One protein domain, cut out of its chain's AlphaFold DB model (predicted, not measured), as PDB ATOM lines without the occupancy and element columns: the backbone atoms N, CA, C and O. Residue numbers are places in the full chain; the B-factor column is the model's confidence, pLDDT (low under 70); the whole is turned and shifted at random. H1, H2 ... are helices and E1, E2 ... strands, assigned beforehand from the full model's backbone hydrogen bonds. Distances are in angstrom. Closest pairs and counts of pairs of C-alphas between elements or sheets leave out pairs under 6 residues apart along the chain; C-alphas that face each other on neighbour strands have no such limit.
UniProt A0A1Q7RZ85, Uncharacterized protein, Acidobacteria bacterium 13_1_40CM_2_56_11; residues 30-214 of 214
ATOM      1  N   THR A  30     120.114  96.660 120.115       64.69
ATOM      2  CA  THR A  30     120.322  96.359 121.549       64.69
ATOM      3  C   THR A  30     121.407  95.302 121.782       64.69
ATOM      4  O   THR A  30     121.824  95.089 122.917       64.69
ATOM      5  N   ASP A  31     121.868  94.628 120.721       75.44
ATOM      6  CA  ASP A  31     122.938  93.625 120.768       75.44
ATOM      7  C   ASP A  31     124.296  94.270 120.460       75.44
ATOM      8  O   ASP A  31     124.819  94.243 119.338       75.44
ATOM      9  N   ASP A  32     124.849  94.892 121.498       77.31
ATOM     10  CA  ASP A  32     126.149  95.555 121.474       77.31
ATOM     11  C   ASP A  32     127.290  94.610 121.075       77.31
ATOM     12  O   ASP A  32     128.270  95.038 120.457       77.31
ATOM     13  N   GLU A  33     127.212  93.331 121.444       83.38
ATOM     14  CA  GLU A  33     128.281  92.370 121.183       83.38
ATOM     15  C   GLU A  33     128.316  91.972 119.708       83.38
ATOM     16  O   GLU A  33     129.374  92.061 119.068       83.38
ATOM     17  N   ARG A  34     127.158  91.616 119.138       82.19
ATOM     18  CA  ARG A  34     127.028  91.331 117.703       82.19
ATOM     19  C   ARG A  34     127.416  92.542 116.870       82.19
ATOM     20  O   ARG A  34     128.172  92.399 115.908       82.19
ATOM     21  N   GLU A  35     126.989  93.736 117.271       81.62
ATOM     22  CA  GLU A  35     127.397  94.970 116.605       81.62
ATOM     23  C   GLU A  35     128.918  95.167 116.644       81.62
ATOM     24  O   GLU A  35     129.532  95.425 115.606       81.62
ATOM     25  N   ARG A  36     129.566  95.014 117.807       82.81
ATOM     26  CA  ARG A  36     131.032  95.138 117.917       82.81
ATOM     27  C   ARG A  36     131.747  94.117 117.039       82.81
ATOM     28  O   ARG A  36     132.723  94.476 116.376       82.81
ATOM     29  N   LYS A  37     131.276  92.868 117.011       83.62
ATOM     30  CA  LYS A  37     131.849  91.787 116.197       83.62
ATOM     31  C   LYS A  37     131.749  92.099 114.705       83.62
ATOM     32  O   LYS A  37     132.768  92.063 114.008       83.62
ATOM     33  N   VAL A  38     130.557  92.464 114.232       80.88
ATOM     34  CA  VAL A  38     130.298  92.830 112.834       80.88
ATOM     35  C   VAL A  38     131.111  94.067 112.444       80.88
ATOM     36  O   VAL A  38     131.839  94.033 111.452       80.88
ATOM     37  N   ASN A  39     131.105  95.119 113.265       79.56
ATOM     38  CA  ASN A  39     131.864  96.343 113.005       79.56
ATOM     39  C   ASN A  39     133.374  96.106 112.978       79.56
ATOM     40  O   ASN A  39     134.069  96.648 112.117       79.56
ATOM     41  N   LYS A  40     133.907  95.287 113.892       81.50
ATOM     42  CA  LYS A  40     135.329  94.918 113.902       81.50
ATOM     43  C   LYS A  40     135.705  94.170 112.627       81.50
ATOM     44  O   LYS A  40     136.742  94.475 112.035       81.50
ATOM     45  N   ALA A  41     134.865  93.233 112.191       77.94
ATOM     46  CA  ALA A  41     135.077  92.523 110.942       77.94
ATOM     47  C   ALA A  41     135.056  93.491 109.750       77.94
ATOM     48  O   ALA A  41     136.053  93.578 109.035       77.94
ATOM     49  N   MET A  42     133.999  94.294 109.589       76.94
ATOM     50  CA  MET A  42     133.844  95.249 108.478       76.94
ATOM     51  C   MET A  42     134.969  96.290 108.422       76.94
ATOM     52  O   MET A  42     135.492  96.579 107.344       76.94
ATOM     53  N   LYS A  43     135.440  96.786 109.574       76.19
ATOM     54  CA  LYS A  43     136.627  97.657 109.644       76.19
ATOM     55  C   LYS A  43     137.889  96.960 109.139       76.19
ATOM     56  O   LYS A  43     138.657  97.569 108.396       76.19
ATOM     57  N   ARG A  44     138.095  95.689 109.500       71.88
ATOM     58  CA  ARG A  44     139.230  94.894 109.014       71.88
ATOM     59  C   ARG A  44     139.169  94.704 107.497       71.88
ATOM     60  O   ARG A  44     140.194  94.866 106.845       71.88
ATOM     61  N   TYR A  45     137.990  94.442 106.927       70.62
ATOM     62  CA  TYR A  45     137.819  94.373 105.468       70.62
ATOM     63  C   TYR A  45     138.120  95.696 104.778       70.62
ATOM     64  O   TYR A  45     138.845  95.712 103.785       70.62
ATOM     65  N   LYS A  46     137.589  96.804 105.309       69.38
ATOM     66  CA  LYS A  46     137.855  98.141 104.773       69.38
ATOM     67  C   LYS A  46     139.355  98.429 104.746       69.38
ATOM     68  O   LYS A  46     139.857  98.900 103.732       69.38
ATOM     69  N   TRP A  47     140.060  98.108 105.831       66.19
ATOM     70  CA  TRP A  47     141.505  98.301 105.924       66.19
ATOM     71  C   TRP A  47     142.277  97.431 104.926       66.19
ATOM     72  O   TRP A  47     143.111  97.957 104.198       66.19
ATOM     73  N   ILE A  48     141.952  96.136 104.821       65.19
ATOM     74  CA  ILE A  48     142.595  95.221 103.859       65.19
ATOM     75  C   ILE A  48     142.387  95.700 102.420       65.19
ATOM     76  O   ILE A  48     143.332  95.716 101.637       65.19
ATOM     77  N   GLY A  49     141.174  96.134 102.073       62.38
ATOM     78  CA  GLY A  49     140.908  96.672 100.743       62.38
ATOM     79  C   GLY A  49     141.607  98.002 100.465       62.38
ATOM     80  O   GLY A  49     142.012  98.255  99.337       62.38
ATOM     81  N   GLN A  50     141.747  98.875 101.465       62.22
ATOM     82  CA  GLN A  50     142.500 100.122 101.299       62.22
ATOM     83  C   GLN A  50     143.998  99.853 101.135       62.22
ATOM     84  O   GLN A  50     144.626 100.463 100.277       62.22
ATOM     85  N   ALA A  51     144.556  98.916 101.907       59.03
ATOM     86  CA  ALA A  51     145.951  98.508 101.784       59.03
ATOM     87  C   ALA A  51     146.249  97.924 100.392       59.03
ATOM     88  O   ALA A  51     147.229  98.321  99.766       59.03
ATOM     89  N   SER A  52     145.365  97.069  99.862       55.12
ATOM     90  CA  SER A  52     145.547  96.472  98.532       55.12
ATOM     91  C   SER A  52     145.406  97.480  97.381       55.12
ATOM     92  O   SER A  52     146.098  97.359  96.370       55.12
ATOM     93  N   LEU A  53     144.561  98.507  97.534       54.66
ATOM     94  CA  LEU A  53     144.470  99.624  96.586       54.66
ATOM     95  C   LEU A  53     145.747 100.472  96.580       54.66
ATOM     96  O   LEU A  53     146.255 100.791  95.506       54.66
ATOM     97  N   VAL A  54     146.286 100.810  97.756       52.88
ATOM     98  CA  VAL A  54     147.538 101.576  97.880       52.88
ATOM     99  C   VAL A  54     148.703 100.815  97.253       52.88
ATOM    100  O   VAL A  54     149.472 101.400  96.498       52.88
ATOM    101  N   GLU A  55     148.796  99.507  97.490       50.19
ATOM    102  CA  GLU A  55     149.831  98.656  96.898       50.19
ATOM    103  C   GLU A  55     149.710  98.587  95.364       50.19
ATOM    104  O   GLU A  55     150.709  98.718  94.659       50.19
ATOM    105  N   SER A  56     148.485  98.505  94.827       49.72
ATOM    106  CA  SER A  56     148.250  98.535  93.372       49.72
ATOM    107  C   SER A  56     148.610  99.871  92.707       49.72
ATOM    108  O   SER A  56     149.013  99.886  91.545       49.72
ATOM    109  N   LEU A  57     148.494 100.985  93.440       50.41
ATOM    110  CA  LEU A  57     148.886 102.320  92.977       50.41
ATOM    111  C   LEU A  57     150.400 102.556  93.123       50.41
ATOM    112  O   LEU A  57     150.993 103.225  92.280       50.41
ATOM    113  N   ALA A  58     151.028 101.991  94.161       50.78
ATOM    114  CA  ALA A  58     152.458 102.126  94.445       50.78
ATOM    115  C   ALA A  58     153.348 101.271  93.526       50.78
ATOM    116  O   ALA A  58     154.459 101.684  93.203       50.78
ATOM    117  N   LEU A  59     152.860 100.118  93.053       49.59
ATOM    118  CA  LEU A  59     153.567  99.245  92.102       49.59
ATOM    119  C   LEU A  59     153.472  99.712  90.638       49.59
ATOM    120  O   LEU A  59     153.816  98.961  89.731       49.59
ATOM    121  N   GLY A  60     153.030 100.954  90.413       43.47
ATOM    122  CA  GLY A  60     153.191 101.665  89.151       43.47
ATOM    123  C   GLY A  60     152.530 100.989  87.959       43.47
ATOM    124  O   GLY A  60     153.245 100.494  87.109       43.47
ATOM    125  N   GLY A  61     151.194 101.023  87.875       47.72
ATOM    126  CA  GLY A  61     150.404 101.101  86.627       47.72
ATOM    127  C   GLY A  61     150.570 100.038  85.527       47.72
ATOM    128  O   GLY A  61     149.750 100.005  84.608       47.72
ATOM    129  N   ASP A  62     151.560  99.158  85.593       47.38
ATOM    130  CA  ASP A  62     151.747  98.073  84.655       47.38
ATOM    131  C   ASP A  62     150.753  96.972  85.013       47.38
ATOM    132  O   ASP A  62     150.525  96.638  86.178       47.38
ATOM    133  N   ARG A  63     150.102  96.448  83.973       49.09
ATOM    134  CA  ARG A  63     148.832  95.692  83.952       49.09
ATOM    135  C   ARG A  63     148.746  94.430  84.838       49.09
ATOM    136  O   ARG A  63     147.763  93.701  84.756       49.09
ATOM    137  N   ILE A  64     149.742  94.165  85.677       44.72
ATOM    138  CA  ILE A  64     149.879  93.013  86.576       44.72
ATOM    139  C   ILE A  64     149.524  93.383  88.036       44.72
ATOM    140  O   ILE A  64     148.995  92.543  88.768       44.72
ATOM    141  N   GLY A  65     149.709  94.644  88.453       43.47
ATOM    142  CA  GLY A  65     149.413  95.122  89.819       43.47
ATOM    143  C   GLY A  65     147.948  94.968  90.283       43.47
ATOM    144  O   GLY A  65     147.720  94.513  91.405       43.47
ATOM    145  N   PRO A  66     146.931  95.255  89.441       48.62
ATOM    146  CA  PRO A  66     145.522  95.048  89.795       48.62
ATOM    147  C   PRO A  66     145.122  93.568  89.899       48.62
ATOM    148  O   PRO A  66     144.175  93.229  90.602       48.62
ATOM    149  N   LEU A  67     145.822  92.673  89.188       46.38
ATOM    150  CA  LEU A  67     145.511  91.239  89.158       46.38
ATOM    151  C   LEU A  67     146.027  90.513  90.408       46.38
ATOM    152  O   LEU A  67     145.322  89.661  90.946       46.38
ATOM    153  N   LEU A  68     147.209  90.881  90.912       44.50
ATOM    154  CA  LEU A  68     147.757  90.336  92.162       44.50
ATOM    155  C   LEU A  68     146.976  90.817  93.397       44.50
ATOM    156  O   LEU A  68     146.702  90.019  94.294       44.50
ATOM    157  N   SER A  69     146.525  92.077  93.419       51.62
ATOM    158  CA  SER A  69     145.665  92.588  94.498       51.62
ATOM    159  C   SER A  69     144.268  91.948  94.473       51.62
ATOM    160  O   SER A  69     143.748  91.545  95.516       51.62
ATOM    161  N   MET A  70     143.690  91.738  93.283       51.56
ATOM    162  CA  MET A  70     142.467  90.945  93.080       51.56
ATOM    163  C   MET A  70     142.614  89.497  93.567       51.56
ATOM    164  O   MET A  70     141.696  88.975  94.200       51.56
ATOM    165  N   ALA A  71     143.764  88.859  93.327       53.12
ATOM    166  CA  ALA A  71     144.033  87.480  93.740       53.12
ATOM    167  C   ALA A  71     144.125  87.296  95.264       53.12
ATOM    168  O   ALA A  71     143.910  86.187  95.740       53.12
ATOM    169  N   LEU A  72     144.385  88.355  96.039       52.94
ATOM    170  CA  LEU A  72     144.362  88.319  97.510       52.94
ATOM    171  C   LEU A  72     143.003  88.749  98.085       52.94
ATOM    172  O   LEU A  72     142.516  88.163  99.053       52.94
ATOM    173  N   VAL A  73     142.353  89.739  97.464       56.22
ATOM    174  CA  VAL A  73     141.061  90.276  97.919       56.22
ATOM    175  C   VAL A  73     139.910  89.313  97.618       56.22
ATOM    176  O   VAL A  73     139.054  89.102  98.477       56.22
ATOM    177  N   LEU A  74     139.876  88.691  96.435       56.53
ATOM    178  CA  LEU A  74     138.778  87.802  96.047       56.53
ATOM    179  C   LEU A  74     138.690  86.562  96.952       56.53
ATOM    180  O   LEU A  74     137.607  86.335  97.498       56.53
ATOM    181  N   PRO A  75     139.768  85.792  97.220       55.31
ATOM    182  CA  PRO A  75     139.698  84.672  98.156       55.31
ATOM    183  C   PRO A  75     139.305  85.119  99.560       55.31
ATOM    184  O   PRO A  75     138.506  84.448 100.200       55.31
ATOM    185  N   PHE A  76     139.780  86.277 100.024       58.38
ATOM    186  CA  PHE A  76     139.405  86.817 101.331       58.38
ATOM    187  C   PHE A  76     137.900  87.125 101.437       58.38
ATOM    188  O   PHE A  76     137.268  86.809 102.447       58.38
ATOM    189  N   LEU A  77     137.299  87.669 100.372       58.38
ATOM    190  CA  LEU A  77     135.852  87.896 100.294       58.38
ATOM    191  C   LEU A  77     135.060  86.576 100.235       58.38
ATOM    192  O   LEU A  77     133.991  86.477 100.839       58.38
ATOM    193  N   PHE A  78     135.585  85.553  99.551       56.47
ATOM    194  CA  PHE A  78     134.942  84.238  99.443       56.47
ATOM    195  C   PHE A  78     135.076  83.383 100.714       56.47
ATOM    196  O   PHE A  78     134.110  82.710 101.084       56.47
ATOM    197  N   LEU A  79     136.218  83.421 101.412       57.94
ATOM    198  CA  LEU A  79     136.460  82.635 102.631       57.94
ATOM    199  C   LEU A  79     135.586  83.076 103.814       57.94
ATOM    200  O   LEU A  79     135.408  82.311 104.757       57.94
ATOM    201  N   GLN A  80     135.014  84.281 103.776       68.00
ATOM    202  CA  GLN A  80     134.283  84.853 104.909       68.00
ATOM    203  C   GLN A  80     132.792  85.109 104.619       68.00
ATOM    204  O   GLN A  80     132.164  85.998 105.196       68.00
ATOM    205  N   GLY A  81     132.176  84.287 103.761       74.38
ATOM    206  CA  GLY A  81     130.740  84.375 103.458       74.38
ATOM    207  C   GLY A  81     129.812  84.262 104.681       74.38
ATOM    208  O   GLY A  81     128.685  84.750 104.640       74.38
ATOM    209  N   SER A  82     130.250  83.648 105.786       80.50
ATOM    210  CA  SER A  82     129.514  83.654 107.063       80.50
ATOM    211  C   SER A  82     129.424  85.055 107.674       80.50
ATOM    212  O   SER A  82     128.336  85.479 108.046       80.50
ATOM    213  N   THR A  83     130.525  85.803 107.702       80.94
ATOM    214  CA  THR A  83     130.586  87.165 108.248       80.94
ATOM    215  C   THR A  83     129.735  88.140 107.442       80.94
ATOM    216  O   THR A  83     129.021  88.956 108.017       80.94
ATOM    217  N   PHE A  84     129.733  88.024 106.113       82.50
ATOM    218  CA  PHE A  84     128.857  88.841 105.271       82.50
ATOM    219  C   PHE A  84     127.376  88.486 105.425       82.50
ATOM    220  O   PHE A  84     126.529  89.373 105.353       82.50
ATOM    221  N   ARG A  85     127.045  87.211 105.673       87.56
ATOM    222  CA  ARG A  85     125.673  86.808 106.023       87.56
ATOM    223  C   ARG A  85     125.245  87.378 107.374       87.56
ATOM    224  O   ARG A  85     124.134  87.886 107.473       87.56
ATOM    225  N   GLU A  86     126.131  87.351 108.366       86.81
ATOM    226  CA  GLU A  86     125.889  87.926 109.694       86.81
ATOM    227  C   GLU A  86     125.689  89.449 109.621       86.81
ATOM    228  O   GLU A  86     124.732  89.962 110.197       86.81
ATOM    229  N   TYR A  87     126.524  90.153 108.844       86.00
ATOM    230  CA  TYR A  87     126.363  91.581 108.545       86.00
ATOM    231  C   TYR A  87     125.035  91.874 107.841       86.00
ATOM    232  O   TYR A  87     124.285  92.739 108.287       86.00
ATOM    233  N   ARG A  88     124.713  91.125 106.774       89.94
ATOM    234  CA  ARG A  88     123.441  91.258 106.048       89.94
ATOM    235  C   ARG A  88     122.263  91.149 107.007       89.94
ATOM    236  O   ARG A  88     121.399  92.013 107.004       89.94
ATOM    237  N   GLN A  89     122.235  90.097 107.822       91.12
ATOM    238  CA  GLN A  89     121.172  89.895 108.804       91.12
ATOM    239  C   GLN A  89     121.123  91.042 109.813       91.12
ATOM    240  O   GLN A  89     120.050  91.562 110.063       91.12
ATOM    241  N   TRP A  90     122.269  91.489 110.331       88.88
ATOM    242  CA  TRP A  90     122.321  92.588 111.299       88.88
ATOM    243  C   TRP A  90     121.749  93.898 110.739       88.88
ATOM    244  O   TRP A  90     120.965  94.556 111.419       88.88
ATOM    245  N   ILE A  91     122.066  94.251 109.486       89.88
ATOM    246  CA  ILE A  91     121.450  95.410 108.824       89.88
ATOM    247  C   ILE A  91     119.947  95.194 108.648       89.88
ATOM    248  O   ILE A  91     119.167  96.082 108.980       89.88
ATOM    249  N   LEU A  92     119.518  94.028 108.157       93.38
ATOM    250  CA  LEU A  92     118.096  93.758 107.927       93.38
ATOM    251  C   LEU A  92     117.272  93.760 109.217       93.38
ATOM    252  O   LEU A  92     116.139  94.230 109.193       93.38
ATOM    253  N   ASP A  93     117.841  93.330 110.341       92.31
ATOM    254  CA  ASP A  93     117.193  93.423 111.651       92.31
ATOM    255  C   ASP A  93     116.939  94.894 112.028       92.31
ATOM    256  O   ASP A  93     115.867  95.245 112.524       92.31
ATOM    257  N   GLN A  94     117.894  95.786 111.743       91.12
ATOM    258  CA  GLN A  94     117.734  97.226 111.974       91.12
ATOM    259  C   GLN A  94     116.744  97.868 111.000       91.12
ATOM    260  O   GLN A  94     115.946  98.707 111.408       91.12
ATOM    261  N   VAL A  95     116.754  97.467 109.727       93.75
ATOM    262  CA  VAL A  95     115.793  97.954 108.725       93.75
ATOM    263  C   VAL A  95     114.375  97.479 109.051       93.75
ATOM    264  O   VAL A  95     113.425  98.245 108.907       93.75
ATOM    265  N   GLY A  96     114.214  96.252 109.551       94.44
ATOM    266  CA  GLY A  96     112.929  95.744 110.028       94.44
ATOM    267  C   GLY A  96     112.382  96.582 111.182       94.44
ATOM    268  O   GLY A  96     111.223  96.991 111.151       94.44
ATOM    269  N   GLN A  97     113.230  96.931 112.153       93.12
ATOM    270  CA  GLN A  97     112.854  97.833 113.245       93.12
ATOM    271  C   GLN A  97     112.543  99.253 112.760       93.12
ATOM    272  O   GLN A  97     111.554  99.840 113.196       93.12
ATOM    273  N   ALA A  98     113.327  99.781 111.816       92.56
ATOM    274  CA  ALA A  98     113.053 101.066 111.178       92.56
ATOM    275  C   ALA A  98     111.689 101.065 110.482       92.56
ATOM    276  O   ALA A  98     110.922 102.008 110.623       92.56
ATOM    277  N   THR A  99     111.352  99.981 109.791       94.00
ATOM    278  CA  THR A  99     110.057  99.817 109.126       94.00
ATOM    279  C   THR A  99     108.913  99.867 110.143       94.00
ATOM    280  O   THR A  99     107.994 100.666 109.992       94.00
ATOM    281  N   THR A 100     109.011  99.107 111.239       93.00
ATOM    282  CA  THR A 100     108.015  99.138 112.324       93.00
ATOM    283  C   THR A 100     107.900 100.520 112.970       93.00
ATOM    284  O   THR A 100     106.801 100.947 113.312       93.00
ATOM    285  N   TYR A 101     109.013 101.240 113.135       92.00
ATOM    286  CA  TYR A 101     109.010 102.605 113.668       92.00
ATOM    287  C   TYR A 101     108.285 103.588 112.736       92.00
ATOM    288  O   TYR A 101     107.514 104.430 113.196       92.00
ATOM    289  N   LEU A 102     108.510 103.472 111.425       92.88
ATOM    290  CA  LEU A 102     107.996 104.422 110.441       92.88
ATOM    291  C   LEU A 102     106.541 104.171 110.042       92.88
ATOM    292  O   LEU A 102     105.781 105.134 109.936       92.88
ATOM    293  N   PHE A 103     106.171 102.907 109.829       91.88
ATOM    294  CA  PHE A 103     104.857 102.498 109.315       91.88
ATOM    295  C   PHE A 103     103.960 101.853 110.387       91.88
ATOM    296  O   PHE A 103     102.773 101.626 110.162       91.88
ATOM    297  N   GLY A 104     104.505 101.578 111.575       90.44
ATOM    298  CA  GLY A 104     103.798 100.907 112.661       90.44
ATOM    299  C   GLY A 104     103.803  99.378 112.544       90.44
ATOM    300  O   GLY A 104     104.193  98.789 111.539       90.44
ATOM    301  N   ALA A 105     103.332  98.710 113.599       90.19
ATOM    302  CA  ALA A 105     103.293  97.245 113.673       90.19
ATOM    303  C   ALA A 105     102.310  96.589 112.683       90.19
ATOM    304  O   ALA A 105     102.412  95.394 112.420       90.19
ATOM    305  N   SER A 106     101.363  97.357 112.137       90.62
ATOM    306  CA  SER A 106     100.414  96.898 111.116       90.62
ATOM    307  C   SER A 106     101.057  96.689 109.747       90.62
ATOM    308  O   SER A 106     100.486  95.992 108.911       90.62
ATOM    309  N   GLU A 107     102.228  97.276 109.509       92.50
ATOM    310  CA  GLU A 107     102.923  97.205 108.230       92.50
ATOM    311  C   GLU A 107     104.410  96.849 108.431       92.50
ATOM    312  O   GLU A 107     105.302  97.679 108.240       92.50
ATOM    313  N   PRO A 108     104.712  95.604 108.845       94.38
ATOM    314  CA  PRO A 108     106.086  95.166 109.038       94.38
ATOM    315  C   PRO A 108     106.807  94.946 107.700       94.38
ATOM    316  O   PRO A 108     106.200  94.789 106.635       94.38
ATOM    317  N   MET A 109     108.136  94.857 107.774       97.06
ATOM    318  CA  MET A 109     108.963  94.434 106.645       97.06
ATOM    319  C   MET A 109     108.646  92.976 106.276       97.06
ATOM    320  O   MET A 109     108.782  92.079 107.105       97.06
ATOM    321  N   LEU A 110     108.273  92.741 105.017       97.38
ATOM    322  CA  LEU A 110     108.053  91.406 104.453       97.38
ATOM    323  C   LEU A 110     109.357  90.793 103.942       97.38
ATOM    324  O   LEU A 110     109.613  89.603 104.117       97.38
ATOM    325  N   ALA A 111     110.187  91.613 103.302       97.94
ATOM    326  CA  ALA A 111     111.499  91.221 102.814       97.94
ATOM    327  C   ALA A 111     112.411  92.444 102.704       97.94
ATOM    328  O   ALA A 111     111.945  93.568 102.522       97.94
ATOM    329  N   GLY A 112     113.719  92.216 102.774       96.94
ATOM    330  CA  GLY A 112     114.708  93.274 102.643       96.94
ATOM    331  C   GLY A 112     116.020  92.767 102.069       96.94
ATOM    332  O   GLY A 112     116.330  91.573 102.131       96.94
ATOM    333  N   GLU A 113     116.793  93.691 101.516       95.38
ATOM    334  CA  GLU A 113     118.168  93.460 101.098       95.38
ATOM    335  C   GLU A 113     119.068  94.638 101.438       95.38
ATOM    336  O   GLU A 113     118.613  95.765 101.606       95.38
ATOM    337  N   THR A 114     120.368  94.375 101.517       92.31
ATOM    338  CA  THR A 114     121.362  95.420 101.759       92.31
ATOM    339  C   THR A 114     122.533  95.313 100.806       92.31
ATOM    340  O   THR A 114     122.884  94.240 100.312       92.31
ATOM    341  N   SER A 115     123.161  96.457 100.566       86.75
ATOM    342  CA  SER A 115     124.456  96.521  99.913       86.75
ATOM    343  C   SER A 115     125.503  95.814 100.778       86.75
ATOM    344  O   SER A 115     125.580  96.028 101.987       86.75
ATOM    345  N   ILE A 116     126.282  94.937 100.149       79.06
ATOM    346  CA  ILE A 116     127.394  94.170 100.751       79.06
ATOM    347  C   ILE A 116     128.659  94.338  99.884       79.06
ATOM    348  O   ILE A 116     129.698  93.723 100.113       79.06
ATOM    349  N   TYR A 117     128.578  95.156  98.833       64.75
ATOM    350  CA  TYR A 117     129.632  95.262  97.843       64.75
ATOM    351  C   TYR A 117     130.809  96.088  98.364       64.75
ATOM    352  O   TYR A 117     130.620  97.238  98.761       64.75
ATOM    353  N   PRO A 118     132.043  95.567  98.294       52.81
ATOM    354  CA  PRO A 118     133.207  96.349  98.635       52.81
ATOM    355  C   PRO A 118     133.427  97.376  97.518       52.81
ATOM    356  O   PRO A 118     133.946  97.068  96.445       52.81
ATOM    357  N   SER A 119     133.068  98.631  97.795       50.41
ATOM    358  CA  SER A 119     133.438  99.840  97.028       50.41
ATOM    359  C   SER A 119     134.940  99.924  96.680       50.41
ATOM    360  O   SER A 119     135.349 100.669  95.794       50.41
ATOM    361  N   LEU A 120     135.743  99.081  97.328       45.00
ATOM    362  CA  LEU A 120     137.162  98.814  97.123       45.00
ATOM    363  C   LEU A 120     137.533  98.277  95.726       45.00
ATOM    364  O   LEU A 120     138.669  98.455  95.313       45.00
ATOM    365  N   ILE A 121     136.624  97.627  94.990       47.09
ATOM    366  CA  ILE A 121     136.965  96.970  93.709       47.09
ATOM    367  C   ILE A 121     137.016  97.947  92.515       47.09
ATOM    368  O   ILE A 121     137.711  97.678  91.541       47.09
ATOM    369  N   VAL A 122     136.309  99.083  92.566       44.78
ATOM    370  CA  VAL A 122     136.101  99.951  91.380       44.78
ATOM    371  C   VAL A 122     136.602 101.388  91.590       44.78
ATOM    372  O   VAL A 122     136.218 102.285  90.852       44.78
ATOM    373  N   GLY A 123     137.457 101.644  92.587       40.12
ATOM    374  CA  GLY A 123     138.122 102.951  92.725       40.12
ATOM    375  C   GLY A 123     137.165 104.154  92.767       40.12
ATOM    376  O   GLY A 123     137.473 105.208  92.222       40.12
ATOM    377  N   GLY A 124     135.988 103.999  93.378       37.72
ATOM    378  CA  GLY A 124     134.950 105.027  93.430       37.72
ATOM    379  C   GLY A 124     134.530 105.288  94.867       37.72
ATOM    380  O   GLY A 124     134.184 104.356  95.591       37.72
ATOM    381  N   GLY A 125     134.591 106.555  95.282       40.84
ATOM    382  CA  GLY A 125     134.283 107.008  96.635       40.84
ATOM    383  C   GLY A 125     133.000 106.402  97.211       40.84
ATOM    384  O   GLY A 125     131.978 106.282  96.541       40.84
ATOM    385  N   VAL A 126     133.095 106.034  98.488       47.88
ATOM    386  CA  VAL A 126     132.078 105.389  99.327       47.88
ATOM    387  C   VAL A 126     130.893 106.333  99.575       47.88
ATOM    388  O   VAL A 126     130.740 106.879 100.664       47.88
ATOM    389  N   LYS A 127     130.068 106.583  98.558       52.38
ATOM    390  CA  LYS A 127     128.798 107.300  98.705       52.38
ATOM    391  C   LYS A 127     127.646 106.390  98.285       52.38
ATOM    392  O   LYS A 127     127.608 105.943  97.144       52.38
ATOM    393  N   GLY A 128     126.716 106.157  99.212       57.00
ATOM    394  CA  GLY A 128     125.429 105.514  98.932       57.00
ATOM    395  C   GLY A 128     125.451 103.991  99.010       57.00
ATOM    396  O   GLY A 128     125.093 103.320  98.044       57.00
ATOM    397  N   GLU A 129     125.870 103.427 100.146       80.12
ATOM    398  CA  GLU A 129     125.430 102.069 100.469       80.12
ATOM    399  C   GLU A 129     123.999 102.150 100.983       80.12
ATOM    400  O   GLU A 129     123.688 102.952 101.862       80.12
ATOM    401  N   HIS A 130     123.122 101.340 100.404       89.81
ATOM    402  CA  HIS A 130     121.704 101.362 100.729       89.81
ATOM    403  C   HIS A 130     121.250  99.992 101.207       89.81
ATOM    404  O   HIS A 130     121.744  98.959 100.730       89.81
ATOM    405  N   ALA A 131     120.261 100.003 102.090       93.31
ATOM    406  CA  ALA A 131     119.374  98.878 102.300       93.31
ATOM    407  C   ALA A 131     117.975  99.235 101.811       93.31
ATOM    408  O   ALA A 131     117.560 100.392 101.835       93.31
ATOM    409  N   VAL A 132     117.264  98.219 101.350       96.56
ATOM    410  CA  VAL A 132     115.895  98.312 100.869       96.56
ATOM    411  C   VAL A 132     115.031  97.345 101.665       96.56
ATOM    412  O   VAL A 132     115.438  96.216 101.942       96.56
ATOM    413  N   ALA A 133     113.833  97.786 102.009       97.75
ATOM    414  CA  ALA A 133     112.788  96.967 102.590       97.75
ATOM    415  C   ALA A 133     111.504  97.112 101.787       97.75
ATOM    416  O   ALA A 133     111.187  98.180 101.269       97.75
ATOM    417  N   VAL A 134     110.770  96.014 101.705       97.88
ATOM    418  CA  VAL A 134     109.441  95.944 101.116       97.88
ATOM    419  C   VAL A 134     108.473  95.548 102.216       97.88
ATOM    420  O   VAL A 134     108.703  94.572 102.935       97.88
ATOM    421  N   THR A 135     107.383  96.289 102.327       96.50
ATOM    422  CA  THR A 135     106.267  96.016 103.230       96.50
ATOM    423  C   THR A 135     105.031  95.597 102.434       96.50
ATOM    424  O   THR A 135     105.094  95.337 101.231       96.50
ATOM    425  N   ALA A 136     103.879  95.506 103.102       94.75
ATOM    426  CA  ALA A 136     102.621  95.211 102.431       94.75
ATOM    427  C   ALA A 136     102.179  96.306 101.441       94.75
ATOM    428  O   ALA A 136     101.518  95.955 100.464       94.75
ATOM    429  N   ALA A 137     102.539  97.578 101.661       93.25
ATOM    430  CA  ALA A 137     102.121  98.692 100.805       93.25
ATOM    431  C   ALA A 137     103.264  99.604 100.328       93.25
ATOM    432  O   ALA A 137     103.077 100.303  99.334       93.25
ATOM    433  N   HIS A 138     104.436  99.578 100.965       95.19
ATOM    434  CA  HIS A 138     105.537 100.502 100.707       95.19
ATOM    435  C   HIS A 138     106.869  99.810 100.385       95.19
ATOM    436  O   HIS A 138     107.163  98.686 100.799       95.19
ATOM    437  N   VAL A 139     107.721 100.549  99.678       97.00
ATOM    438  CA  VAL A 139     109.155 100.296  99.560       97.00
ATOM    439  C   VAL A 139     109.894 101.401 100.304       97.00
ATOM    440  O   VAL A 139     109.668 102.589 100.070       97.00
ATOM    441  N   LEU A 140     110.792 100.989 101.193       96.38
ATOM    442  CA  LEU A 140     111.666 101.848 101.979       96.38
ATOM    443  C   LEU A 140     113.106 101.670 101.494       96.38
ATOM    444  O   LEU A 140     113.598 100.544 101.446       96.38
ATOM    445  N   VAL A 141     113.809 102.761 101.194       95.50
ATOM    446  CA  VAL A 141     115.266 102.763 100.992       95.50
ATOM    447  C   VAL A 141     115.907 103.599 102.084       95.50
ATOM    448  O   VAL A 141     115.546 104.758 102.294       95.50
ATOM    449  N   VAL A 142     116.883 103.010 102.766       92.94
ATOM    450  CA  VAL A 142     117.676 103.678 103.796       92.94
ATOM    451  C   VAL A 142     119.141 103.712 103.400       92.94
ATOM    452  O   VAL A 142     119.696 102.722 102.917       92.94
ATOM    453  N   ARG A 143     119.788 104.850 103.642       89.69
ATOM    454  CA  ARG A 143     121.229 104.997 103.480       89.69
ATOM    455  C   ARG A 143     121.964 104.511 104.719       89.69
ATOM    456  O   ARG A 143     121.620 104.848 105.856       89.69
ATOM    457  N   ILE A 144     123.024 103.766 104.450       83.56
ATOM    458  CA  ILE A 144     124.030 103.310 105.392       83.56
ATOM    459  C   ILE A 144     125.255 104.206 105.199       83.56
ATOM    460  O   ILE A 144     125.783 104.329 104.093       83.56
ATOM    461  N   ASP A 145     125.713 104.854 106.269       72.25
ATOM    462  CA  ASP A 145     126.792 105.849 106.169       72.25
ATOM    463  C   ASP A 145     128.125 105.247 105.685       72.25
ATOM    464  O   ASP A 145     128.954 105.945 105.101       72.25
ATOM    465  N   ASN A 146     128.371 103.964 105.974       67.75
ATOM    466  CA  ASN A 146     129.524 103.178 105.521       67.75
ATOM    467  C   ASN A 146     129.319 101.679 105.832       67.75
ATOM    468  O   ASN A 146     128.438 101.345 106.613       67.75
ATOM    469  N   LEU A 147     130.207 100.801 105.343       65.12
ATOM    470  CA  LEU A 147     130.212  99.346 105.618       65.12
ATOM    471  C   LEU A 147     130.164  98.941 107.108       65.12
ATOM    472  O   LEU A 147     129.859  97.798 107.425       65.12
ATOM    473  N   SER A 148     130.529  99.833 108.032       65.50
ATOM    474  CA  SER A 148     130.446  99.621 109.491       65.50
ATOM    475  C   SER A 148     129.459 100.582 110.168       65.50
ATOM    476  O   SER A 148     129.525 100.825 111.372       65.50
ATOM    477  N   GLY A 149     128.624 101.228 109.363       68.94
ATOM    478  CA  GLY A 149     127.664 102.235 109.763       68.94
ATOM    479  C   GLY A 149     126.292 101.617 109.974       68.94
ATOM    480  O   GLY A 149     125.987 100.529 109.496       68.94
ATOM    481  N   ARG A 150     125.454 102.350 110.699       77.94
ATOM    482  CA  ARG A 150     124.042 102.008 110.869       77.94
ATOM    483  C   ARG A 150     123.226 102.647 109.733       77.94
ATOM    484  O   ARG A 150     123.641 103.697 109.232       77.94
ATOM    485  N   PRO A 151     122.079 102.074 109.339       82.44
ATOM    486  CA  PRO A 151     121.110 102.770 108.512       82.44
ATOM    487  C   PRO A 151     120.530 103.931 109.326       82.44
ATOM    488  O   PRO A 151     119.976 103.721 110.406       82.44
ATOM    489  N   ARG A 152     120.715 105.166 108.853       83.44
ATOM    490  CA  ARG A 152     120.342 106.375 109.615       83.44
ATOM    491  C   ARG A 152     119.419 107.322 108.876       83.44
ATOM    492  O   ARG A 152     118.689 108.059 109.525       83.44
ATOM    493  N   SER A 153     119.468 107.331 107.551       87.81
ATOM    494  CA  SER A 153     118.730 108.286 106.729       87.81
ATOM    495  C   SER A 153     117.776 107.535 105.819       87.81
ATOM    496  O   SER A 153     118.172 106.561 105.181       87.81
ATOM    497  N   VAL A 154     116.524 107.982 105.779       91.81
ATOM    498  CA  VAL A 154     115.539 107.502 104.808       91.81
ATOM    499  C   VAL A 154     115.731 108.286 103.515       91.81
ATOM    500  O   VAL A 154     115.695 109.513 103.524       91.81
ATOM    501  N   GLU A 155     115.956 107.581 102.409       91.31
ATOM    502  CA  GLU A 155     116.092 108.195 101.081       91.31
ATOM    503  C   GLU A 155     114.851 107.998 100.208       91.31
ATOM    504  O   GLU A 155     114.599 108.805  99.315       91.31
ATOM    505  N   LEU A 156     114.064 106.956 100.479       93.62
ATOM    506  CA  LEU A 156     112.791 106.699  99.817       93.62
ATOM    507  C   LEU A 156     111.826 106.041 100.799       93.62
ATOM    508  O   LEU A 156     112.202 105.079 101.463       93.62
ATOM    509  N   ALA A 157     110.583 106.504 100.817       93.88
ATOM    510  CA  ALA A 157     109.440 105.774 101.343       93.88
ATOM    511  C   ALA A 157     108.266 106.039 100.399       93.88
ATOM    512  O   ALA A 157     107.722 107.137 100.385       93.88
ATOM    513  N   ALA A 158     107.929 105.072  99.552       93.69
ATOM    514  CA  ALA A 158     106.905 105.239  98.522       93.69
ATOM    515  C   ALA A 158     106.057 103.979  98.398       93.69
ATOM    516  O   ALA A 158     106.490 102.896  98.792       93.69
ATOM    517  N   ARG A 159     104.848 104.108  97.846       93.88
ATOM    518  CA  ARG A 159     103.972 102.956  97.617       93.88
ATOM    519  C   ARG A 159     104.637 101.971  96.663       93.88
ATOM    520  O   ARG A 159     105.217 102.370  95.656       93.88
ATOM    521  N   SER A 160     104.500 100.678  96.936       94.75
ATOM    522  CA  SER A 160     105.149  99.615  96.161       94.75
ATOM    523  C   SER A 160     104.766  99.617  94.682       94.75
ATOM    524  O   SER A 160     105.589  99.245  93.851       94.75
ATOM    525  N   ALA A 161     103.550 100.064  94.351       94.19
ATOM    526  CA  ALA A 161     103.066 100.179  92.975       94.19
ATOM    527  C   ALA A 161     103.760 101.296  92.169       94.19
ATOM    528  O   ALA A 161     103.854 101.194  90.951       94.19
ATOM    529  N   ASP A 162     104.284 102.325  92.842       94.56
ATOM    530  CA  ASP A 162     104.942 103.470  92.198       94.56
ATOM    531  C   ASP A 162     106.463 103.255  92.039       94.56
ATOM    532  O   ASP A 162     107.164 104.084  91.453       94.56
ATOM    533  N   VAL A 163     106.996 102.153  92.578       95.94
ATOM    534  CA  VAL A 163     108.432 101.850  92.630       95.94
ATOM    535  C   VAL A 163     108.763 100.698  91.690       95.94
ATOM    536  O   VAL A 163     108.129  99.648  91.740       95.94
ATOM    537  N   SER A 164     109.810 100.860  90.879       97.06
ATOM    538  CA  SER A 164     110.374  99.772  90.071       97.06
ATOM    539  C   SER A 164     111.590  99.163  90.763       97.06
ATOM    540  O   SER A 164     112.475  99.892  91.220       97.06
ATOM    541  N   ILE A 165     111.650  97.830  90.828       97.25
ATOM    542  CA  ILE A 165     112.818  97.094  91.318       97.25
ATOM    543  C   ILE A 165     113.278  96.100  90.252       97.25
ATOM    544  O   ILE A 165     112.592  95.131  89.930       97.25
ATOM    545  N   GLU A 166     114.487  96.313  89.736       95.62
ATOM    546  CA  GLU A 166     115.080  95.485  88.685       95.62
ATOM    547  C   GLU A 166     116.309  94.737  89.203       95.62
ATOM    548  O   GLU A 166     117.193  95.324  89.830       95.62
ATOM    549  N   LEU A 167     116.398  93.438  88.902       92.62
ATOM    550  CA  LEU A 167     117.624  92.672  89.108       92.62
ATOM    551  C   LEU A 167     118.547  92.864  87.907       92.62
ATOM    552  O   LEU A 167     118.188  92.576  86.770       92.62
ATOM    553  N   SER A 168     119.759  93.315  88.183       84.50
ATOM    554  CA  SER A 168     120.800  93.570  87.198       84.50
ATOM    555  C   SER A 168     122.080  92.830  87.570       84.50
ATOM    556  O   SER A 168     122.316  92.477  88.731       84.50
ATOM    557  N   SER A 169     122.927  92.594  86.572       71.62
ATOM    558  CA  SER A 169     124.313  92.195  86.807       71.62
ATOM    559  C   SER A 169     125.169  93.456  86.857       71.62
ATOM    560  O   SER A 169     125.284  94.172  85.867       71.62
ATOM    561  N   GLY A 170     125.747  93.743  88.020       62.66
ATOM    562  CA  GLY A 170     126.720  94.813  88.202       62.66
ATOM    563  C   GLY A 170     128.074  94.501  87.548       62.66
ATOM    564  O   GLY A 170     128.265  93.422  86.969       62.66
ATOM    565  N   PRO A 171     129.053  95.418  87.669       52.62
ATOM    566  CA  PRO A 171     130.404  95.215  87.153       52.62
ATOM    567  C   PRO A 171     130.984  93.881  87.643       52.62
ATOM    568  O   PRO A 171     130.849  93.542  88.820       52.62
ATOM    569  N   ILE A 172     131.628  93.119  86.751       62.47
ATOM    570  CA  ILE A 172     132.251  91.813  87.066       62.47
ATOM    571  C   ILE A 172     131.203  90.709  87.390       62.47
ATOM    572  O   ILE A 172     131.520  89.643  87.914       62.47
ATOM    573  N   GLY A 173     129.924  90.916  87.045       64.62
ATOM    574  CA  GLY A 173     128.882  89.881  87.128       64.62
ATOM    575  C   GLY A 173     128.382  89.593  88.549       64.62
ATOM    576  O   GLY A 173     127.931  88.475  88.834       64.62
ATOM    577  N   TYR A 174     128.490  90.567  89.454       76.56
ATOM    578  CA  TYR A 174     127.871  90.511  90.780       76.56
ATOM    579  C   TYR A 174     126.395  90.917  90.709       76.56
ATOM    580  O   TYR A 174     126.062  91.828  89.955       76.56
ATOM    581  N   PRO A 175     125.495  90.278  91.475       85.25
ATOM    582  CA  PRO A 175     124.081  90.634  91.449       85.25
ATOM    583  C   PRO A 175     123.850  92.009  92.091       85.25
ATOM    584  O   PRO A 175     124.450  92.325  93.121       85.25
ATOM    585  N   ALA A 176     122.962  92.812  91.513       87.62
ATOM    586  CA  ALA A 176     122.544  94.089  92.074       87.62
ATOM    587  C   ALA A 176     121.053  94.336  91.828       87.62
ATOM    588  O   ALA A 176     120.565  94.112  90.722       87.62
ATOM    589  N   LEU A 177     120.339  94.836  92.835       92.38
ATOM    590  CA  LEU A 177     118.996  95.384  92.644       92.38
ATOM    591  C   LEU A 177     119.106  96.873  92.340       92.38
ATOM    592  O   LEU A 177     119.899  97.572  92.964       92.38
ATOM    593  N   THR A 178     118.306  97.368  91.410       92.88
ATOM    594  CA  THR A 178     118.157  98.803  91.165       92.88
ATOM    595  C   THR A 178     116.739  99.194  91.530       92.88
ATOM    596  O   THR A 178     115.798  98.755  90.875       92.88
ATOM    597  N   VAL A 179     116.597 100.000  92.581       95.12
ATOM    598  CA  VAL A 179     115.319 100.598  92.981       95.12
ATOM    599  C   VAL A 179     115.183 101.942  92.273       95.12
ATOM    600  O   VAL A 179     116.132 102.730  92.270       95.12
ATOM    601  N   ARG A 180     114.030 102.206  91.657       95.56
ATOM    602  CA  ARG A 180     113.733 103.458  90.950       95.56
ATOM    603  C   ARG A 180     112.394 104.034  91.390       95.56
ATOM    604  O   ARG A 180     111.411 103.303  91.483       95.56
ATOM    605  N   TYR A 181     112.368 105.346  91.595       93.56
ATOM    606  CA  TYR A 181     111.164 106.128  91.876       93.56
ATOM    607  C   TYR A 181     111.370 107.564  91.382       93.56
ATOM    608  O   TYR A 181     112.325 108.228  91.794       93.56
ATOM    609  N   GLY A 182     110.508 108.043  90.481       89.62
ATOM    610  CA  GLY A 182     110.711 109.329  89.808       89.62
ATOM    611  C   GLY A 182     112.080 109.396  89.115       89.62
ATOM    612  O   GLY A 182     112.421 108.526  88.317       89.62
ATOM    613  N   SER A 183     112.880 110.415  89.440       88.94
ATOM    614  CA  SER A 183     114.273 110.555  88.979       88.94
ATOM    615  C   SER A 183     115.307 109.866  89.884       88.94
ATOM    616  O   SER A 183     116.495 109.852  89.561       88.94
ATOM    617  N   GLY A 184     114.877 109.310  91.021       90.38
ATOM    618  CA  GLY A 184     115.742 108.652  91.993       90.38
ATOM    619  C   GLY A 184     116.125 107.237  91.570       90.38
ATOM    620  O   GLY A 184     115.295 106.468  91.078       90.38
ATOM    621  N   VAL A 185     117.398 106.887  91.778       91.38
ATOM    622  CA  VAL A 185     117.954 105.565  91.474       91.38
ATOM    623  C   VAL A 185     118.854 105.116  92.620       91.38
ATOM    624  O   VAL A 185     119.880 105.741  92.890       91.38
ATOM    625  N   TRP A 186     118.509 103.989  93.239       91.00
ATOM    626  CA  TRP A 186     119.243 103.423  94.368       91.00
ATOM    627  C   TRP A 186     119.730 102.010  94.044       91.00
ATOM    628  O   TRP A 186     118.939 101.060  94.034       91.00
ATOM    629  N   PRO A 187     121.030 101.835  93.762       88.31
ATOM    630  CA  PRO A 187     121.602 100.515  93.563       88.31
ATOM    631  C   PRO A 187     121.854  99.820  94.911       88.31
ATOM    632  O   PRO A 187     122.502 100.379  95.796       88.31
ATOM    633  N   ILE A 188     121.413  98.568  95.026       89.38
ATOM    634  CA  ILE A 188     121.680  97.647  96.135       89.38
ATOM    635  C   ILE A 188     122.614  96.559  95.616       89.38
ATOM    636  O   ILE A 188     122.201  95.653  94.888       89.38
ATOM    637  N   ARG A 189     123.903  96.669  95.933       85.00
ATOM    638  CA  ARG A 189     124.939  95.827  95.315       85.00
ATOM    639  C   ARG A 189     125.279  94.636  96.201       85.00
ATOM    640  O   ARG A 189     125.738  94.806  97.331       85.00
ATOM    641  N   GLY A 190     125.085  93.436  95.674       83.12
ATOM    642  CA  GLY A 190     125.238  92.187  96.404       83.12
ATOM    643  C   GLY A 190     126.582  91.489  96.210       83.12
ATOM    644  O   GLY A 190     127.306  91.710  95.240       83.12
ATOM    645  N   LEU A 191     126.874  90.559  97.121       81.19
ATOM    646  CA  LEU A 191     127.937  89.566  96.975       81.19
ATOM    647  C   LEU A 191     127.326  88.213  96.572       81.19
ATOM    648  O   LEU A 191     126.331  87.776  97.158       81.19
ATOM    649  N   ARG A 192     127.927  87.518  95.594       78.00
ATOM    650  CA  ARG A 192     127.479  86.174  95.180       78.00
ATOM    651  C   ARG A 192     127.400  85.233  96.393       78.00
ATOM    652  O   ARG A 192     128.281  85.257  97.247       78.00
ATOM    653  N   LYS A 193     126.369  84.380  96.446       81.75
ATOM    654  CA  LYS A 193     126.073  83.415  97.535       81.75
ATOM    655  C   LYS A 193     125.685  84.018  98.899       81.75
ATOM    656  O   LYS A 193     125.320  83.259  99.796       81.75
ATOM    657  N   VAL A 194     125.741  85.341  99.068       85.94
ATOM    658  CA  VAL A 194     125.281  86.039 100.284       85.94
ATOM    659  C   VAL A 194     124.020  86.846 100.006       85.94
ATOM    660  O   VAL A 194     123.084  86.798 100.798       85.94
ATOM    661  N   PHE A 195     123.999  87.559  98.881       89.19
ATOM    662  CA  PHE A 195     122.857  88.337  98.424       89.19
ATOM    663  C   PHE A 195     121.722  87.418  97.960       89.19
ATOM    664  O   PHE A 195     121.955  86.487  97.185       89.19
ATOM    665  N   GLN A 196     120.510  87.681  98.437       93.12
ATOM    666  CA  GLN A 196     119.297  86.900  98.204       93.12
ATOM    667  C   GLN A 196     118.173  87.831  97.713       93.12
ATOM    668  O   GLN A 196     117.280  88.185  98.480       93.12
ATOM    669  N   PRO A 197     118.185  88.233  96.431       93.62
ATOM    670  CA  PRO A 197     117.214  89.194  95.904       93.62
ATOM    671  C   PRO A 197     115.798  88.619  95.749       93.62
ATOM    672  O   PRO A 197     114.824  89.363  95.782       93.62
ATOM    673  N   GLU A 198     115.662  87.301  95.583       95.75
ATOM    674  CA  GLU A 198     114.389  86.668  95.211       95.75
ATOM    675  C   GLU A 198     113.248  86.848  96.228       95.75
ATOM    676  O   GLU A 198     112.127  87.138  95.809       95.75
ATOM    677  N   PRO A 199     113.454  86.706  97.556       97.12
ATOM    678  CA  PRO A 199     112.413  87.029  98.532       97.12
ATOM    679  C   PRO A 199     111.921  88.475  98.417       97.12
ATOM    680  O   PRO A 199     110.717  88.707  98.478       97.12
ATOM    681  N   LEU A 200     112.831  89.427  98.189       97.50
ATOM    682  CA  LEU A 200     112.482  90.837  98.039       97.50
ATOM    683  C   LEU A 200     111.688  91.098  96.763       97.50
ATOM    684  O   LEU A 200     110.646  91.744  96.819       97.50
ATOM    685  N   LEU A 201     112.144  90.571  95.625       97.75
ATOM    686  CA  LEU A 201     111.452  90.739  94.346       97.75
ATOM    687  C   LEU A 201     110.047  90.133  94.375       97.75
ATOM    688  O   LEU A 201     109.121  90.725  93.825       97.75
ATOM    689  N   ARG A 202     109.876  88.974  95.023       97.81
ATOM    690  CA  ARG A 202     108.553  88.364  95.223       97.81
ATOM    691  C   ARG A 202     107.656  89.248  96.084       97.81
ATOM    692  O   ARG A 202     106.584  89.622  95.626       97.81
ATOM    693  N   ALA A 203     108.133  89.660  97.261       97.81
ATOM    694  CA  ALA A 203     107.373  90.539  98.148       97.81
ATOM    695  C   ALA A 203     106.969  91.853  97.459       97.81
ATOM    696  O   ALA A 203     105.841  92.312  97.625       97.81
ATOM    697  N   TRP A 204     107.866  92.437  96.657       98.25
ATOM    698  CA  TRP A 204     107.590  93.668  95.918       98.25
ATOM    699  C   TRP A 204     106.509  93.471  94.864       98.25
ATOM    700  O   TRP A 204     105.559  94.248  94.842       98.25
ATOM    701  N   ARG A 205     106.596  92.419  94.041       97.38
ATOM    702  CA  ARG A 205     105.562  92.119  93.038       97.38
ATOM    703  C   ARG A 205     104.194  91.914  93.689       97.38
ATOM    704  O   ARG A 205     103.214  92.479  93.215       97.38
ATOM    705  N   ASP A 206     104.142  91.184  94.801       96.81
ATOM    706  CA  ASP A 206     102.896  90.927  95.531       96.81
ATOM    707  C   ASP A 206     102.317  92.204  96.167       96.81
ATOM    708  O   ASP A 206     101.101  92.387  96.221       96.81
ATOM    709  N   ALA A 207     103.166  93.095  96.687       95.31
ATOM    710  CA  ALA A 207     102.744  94.382  97.245       95.31
ATOM    711  C   ALA A 207     102.296  95.365  96.148       95.31
ATOM    712  O   ALA A 207     101.261  96.013  96.282       95.31
ATOM    713  N   ALA A 208     103.034  95.442  95.039       94.38
ATOM    714  CA  ALA A 208     102.704  96.286  93.895       94.38
ATOM    715  C   ALA A 208     101.379  95.864  93.241       94.38
ATOM    716  O   ALA A 208     100.538  96.715  92.967       94.38
ATOM    717  N   ALA A 209     101.149  94.557  93.069       93.81
ATOM    718  CA  ALA A 209      99.893  94.034  92.532       93.81
ATOM    719  C   ALA A 209      98.687  94.371  93.425       93.81
ATOM    720  O   ALA A 209      97.627  94.727  92.916       93.81
ATOM    721  N   ARG A 210      98.851  94.310  94.755       90.06
ATOM    722  CA  ARG A 210      97.809  94.723  95.710       90.06
ATOM    723  C   ARG A 210      97.519  96.219  95.639       90.06
ATOM    724  O   ARG A 210      96.356  96.599  95.655       90.06
ATOM    725  N   GLY A 211      98.560  97.045  95.537       79.88
ATOM    726  CA  GLY A 211      98.421  98.497  95.429       79.88
ATOM    727  C   GLY A 211      97.815  98.969  94.104       79.88
ATOM    728  O   GLY A 211      97.173 100.006  94.084       79.88
ATOM    729  N   ALA A 212      97.983  98.212  93.014       73.88
ATOM    730  CA  ALA A 212      97.386  98.523  91.712       73.88
ATOM    731  C   ALA A 212      95.889  98.168  91.611       73.88
ATOM    732  O   ALA A 212      95.216  98.615  90.686       73.88
ATOM    733  N   GLY A 213      95.381  97.330  92.522       61.06
ATOM    734  CA  GLY A 213      93.970  96.936  92.591       61.06
ATOM    735  C   GLY A 213      93.117  97.772  93.552       61.06
ATOM    736  O   GLY A 213      91.941  97.454  93.722       61.06
ATOM    737  N   MET A 214      93.708  98.783  94.198       53.53
ATOM    738  CA  MET A 214      93.047  99.752  95.083       53.53
ATOM    739  C   MET A 214      92.920 101.104  94.387       53.53
ATOM    740  O   MET A 214      91.888 101.768  94.618       53.53
TER     741      MET A 214
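Overview. This is residues 30 to 214 of the 214 residues of an uncharacterized protein of Acidobacteria bacterium 13_1_40CM_2_56_11 (UniProt A0A1Q7RZ85). A four-stranded sheet, E1 to E4, lies between helix H3 on one face and, on the other, helix H4 and a small sheet E5 to E7; the two sheets form a sandwich with crossed strands. From one end of this body a helical hairpin, H1 and H2, reaches away, and its tip, residues 58 to 63, sticks out. The printed part has 185 residues, with named elements in the order H1 H2 H3 E1 E2 E3 E4 E5 E6 E7 H4, class mixed. The sheets, E1 E2 E3 E4 and E5 E6 E7, are antiparallel throughout. The whole is compact, with a radius of gyration of the C-alphas of 17.5 A, yet elongated, spanning 60 by 35 by 25 A.

Along the chain. Start with the larger sheet: find E1 at residues 111 to 114, E2 at 129 to 134, E3 at 138 to 144, and E4 at 151 to 159, 20.3 A long, which bends by 58 degrees at residue 155. E5 is residues 164 to 169, E6 175 to 181 and E7 184 to 189. Find C-alpha 32 at (126.149, 95.555, 121.474); from there H1 runs 38.3 A to residue 58. H2 is residues 65 to 79, 22.1 A; H3 is 81 to 103, 32.1 A. H4, residues 197 to 212, 22.3 A, ends at C-alpha 212 at (97.386, 98.523, 91.712).

Arrangement. Look first at the meander E1 E2 E3 E4, each strand the antiparallel neighbour of the one before: N 113 and O 132 are 2.9 A apart, N 133 and O 140 2.8 A, N 141 and O 156 2.8 A, within hydrogen-bond range. H3 and H4 are on opposite faces of this strongly twisted sheet, three layers, at heights of 6.0 A and 6.9 A. The closest C-alphas of H3 and E1 are those of Leu 92 and Gly 112, 6.3 A; of H4 and E1, Ala 111 and Leu 200, 4.9 A. In the second meander, E5 E6 E7, N 166 and O 178 are 3.0 A apart, and N 188 and O 177 2.7 A. The sheets' strands stand at 61 degrees; the closest C-alphas of E2 and E7 are His 130 and Ile 188, 5.9 A. H4 is also on this second sheet, two layers, at a height of 9.5 A. H1 touches H3 with residues 35 to 41 alone, closest C-alphas Val 38 and Tyr 87, 6.0 A, at a steep tilt of 59 degrees. Its hairpin partner H2 touches it at a shallow tilt of 18 degrees, opposite ways, closest C-alphas Ser 56 and Gly 65, 5.1 A. Every O i to N i+4 pair is within hydrogen-bond range in H1, H3 and H4; in H2, 10 of 11.

Size, cuts and confidence. The C-alphas farthest apart, Leu 59 and Met 214, are 60.6 A apart. The printed part has no cut. The link E1 to E2, residues 115 to 128, is long. Look for pLDDT under 70 at, among others, residues 46 to 80 and 117 to 128.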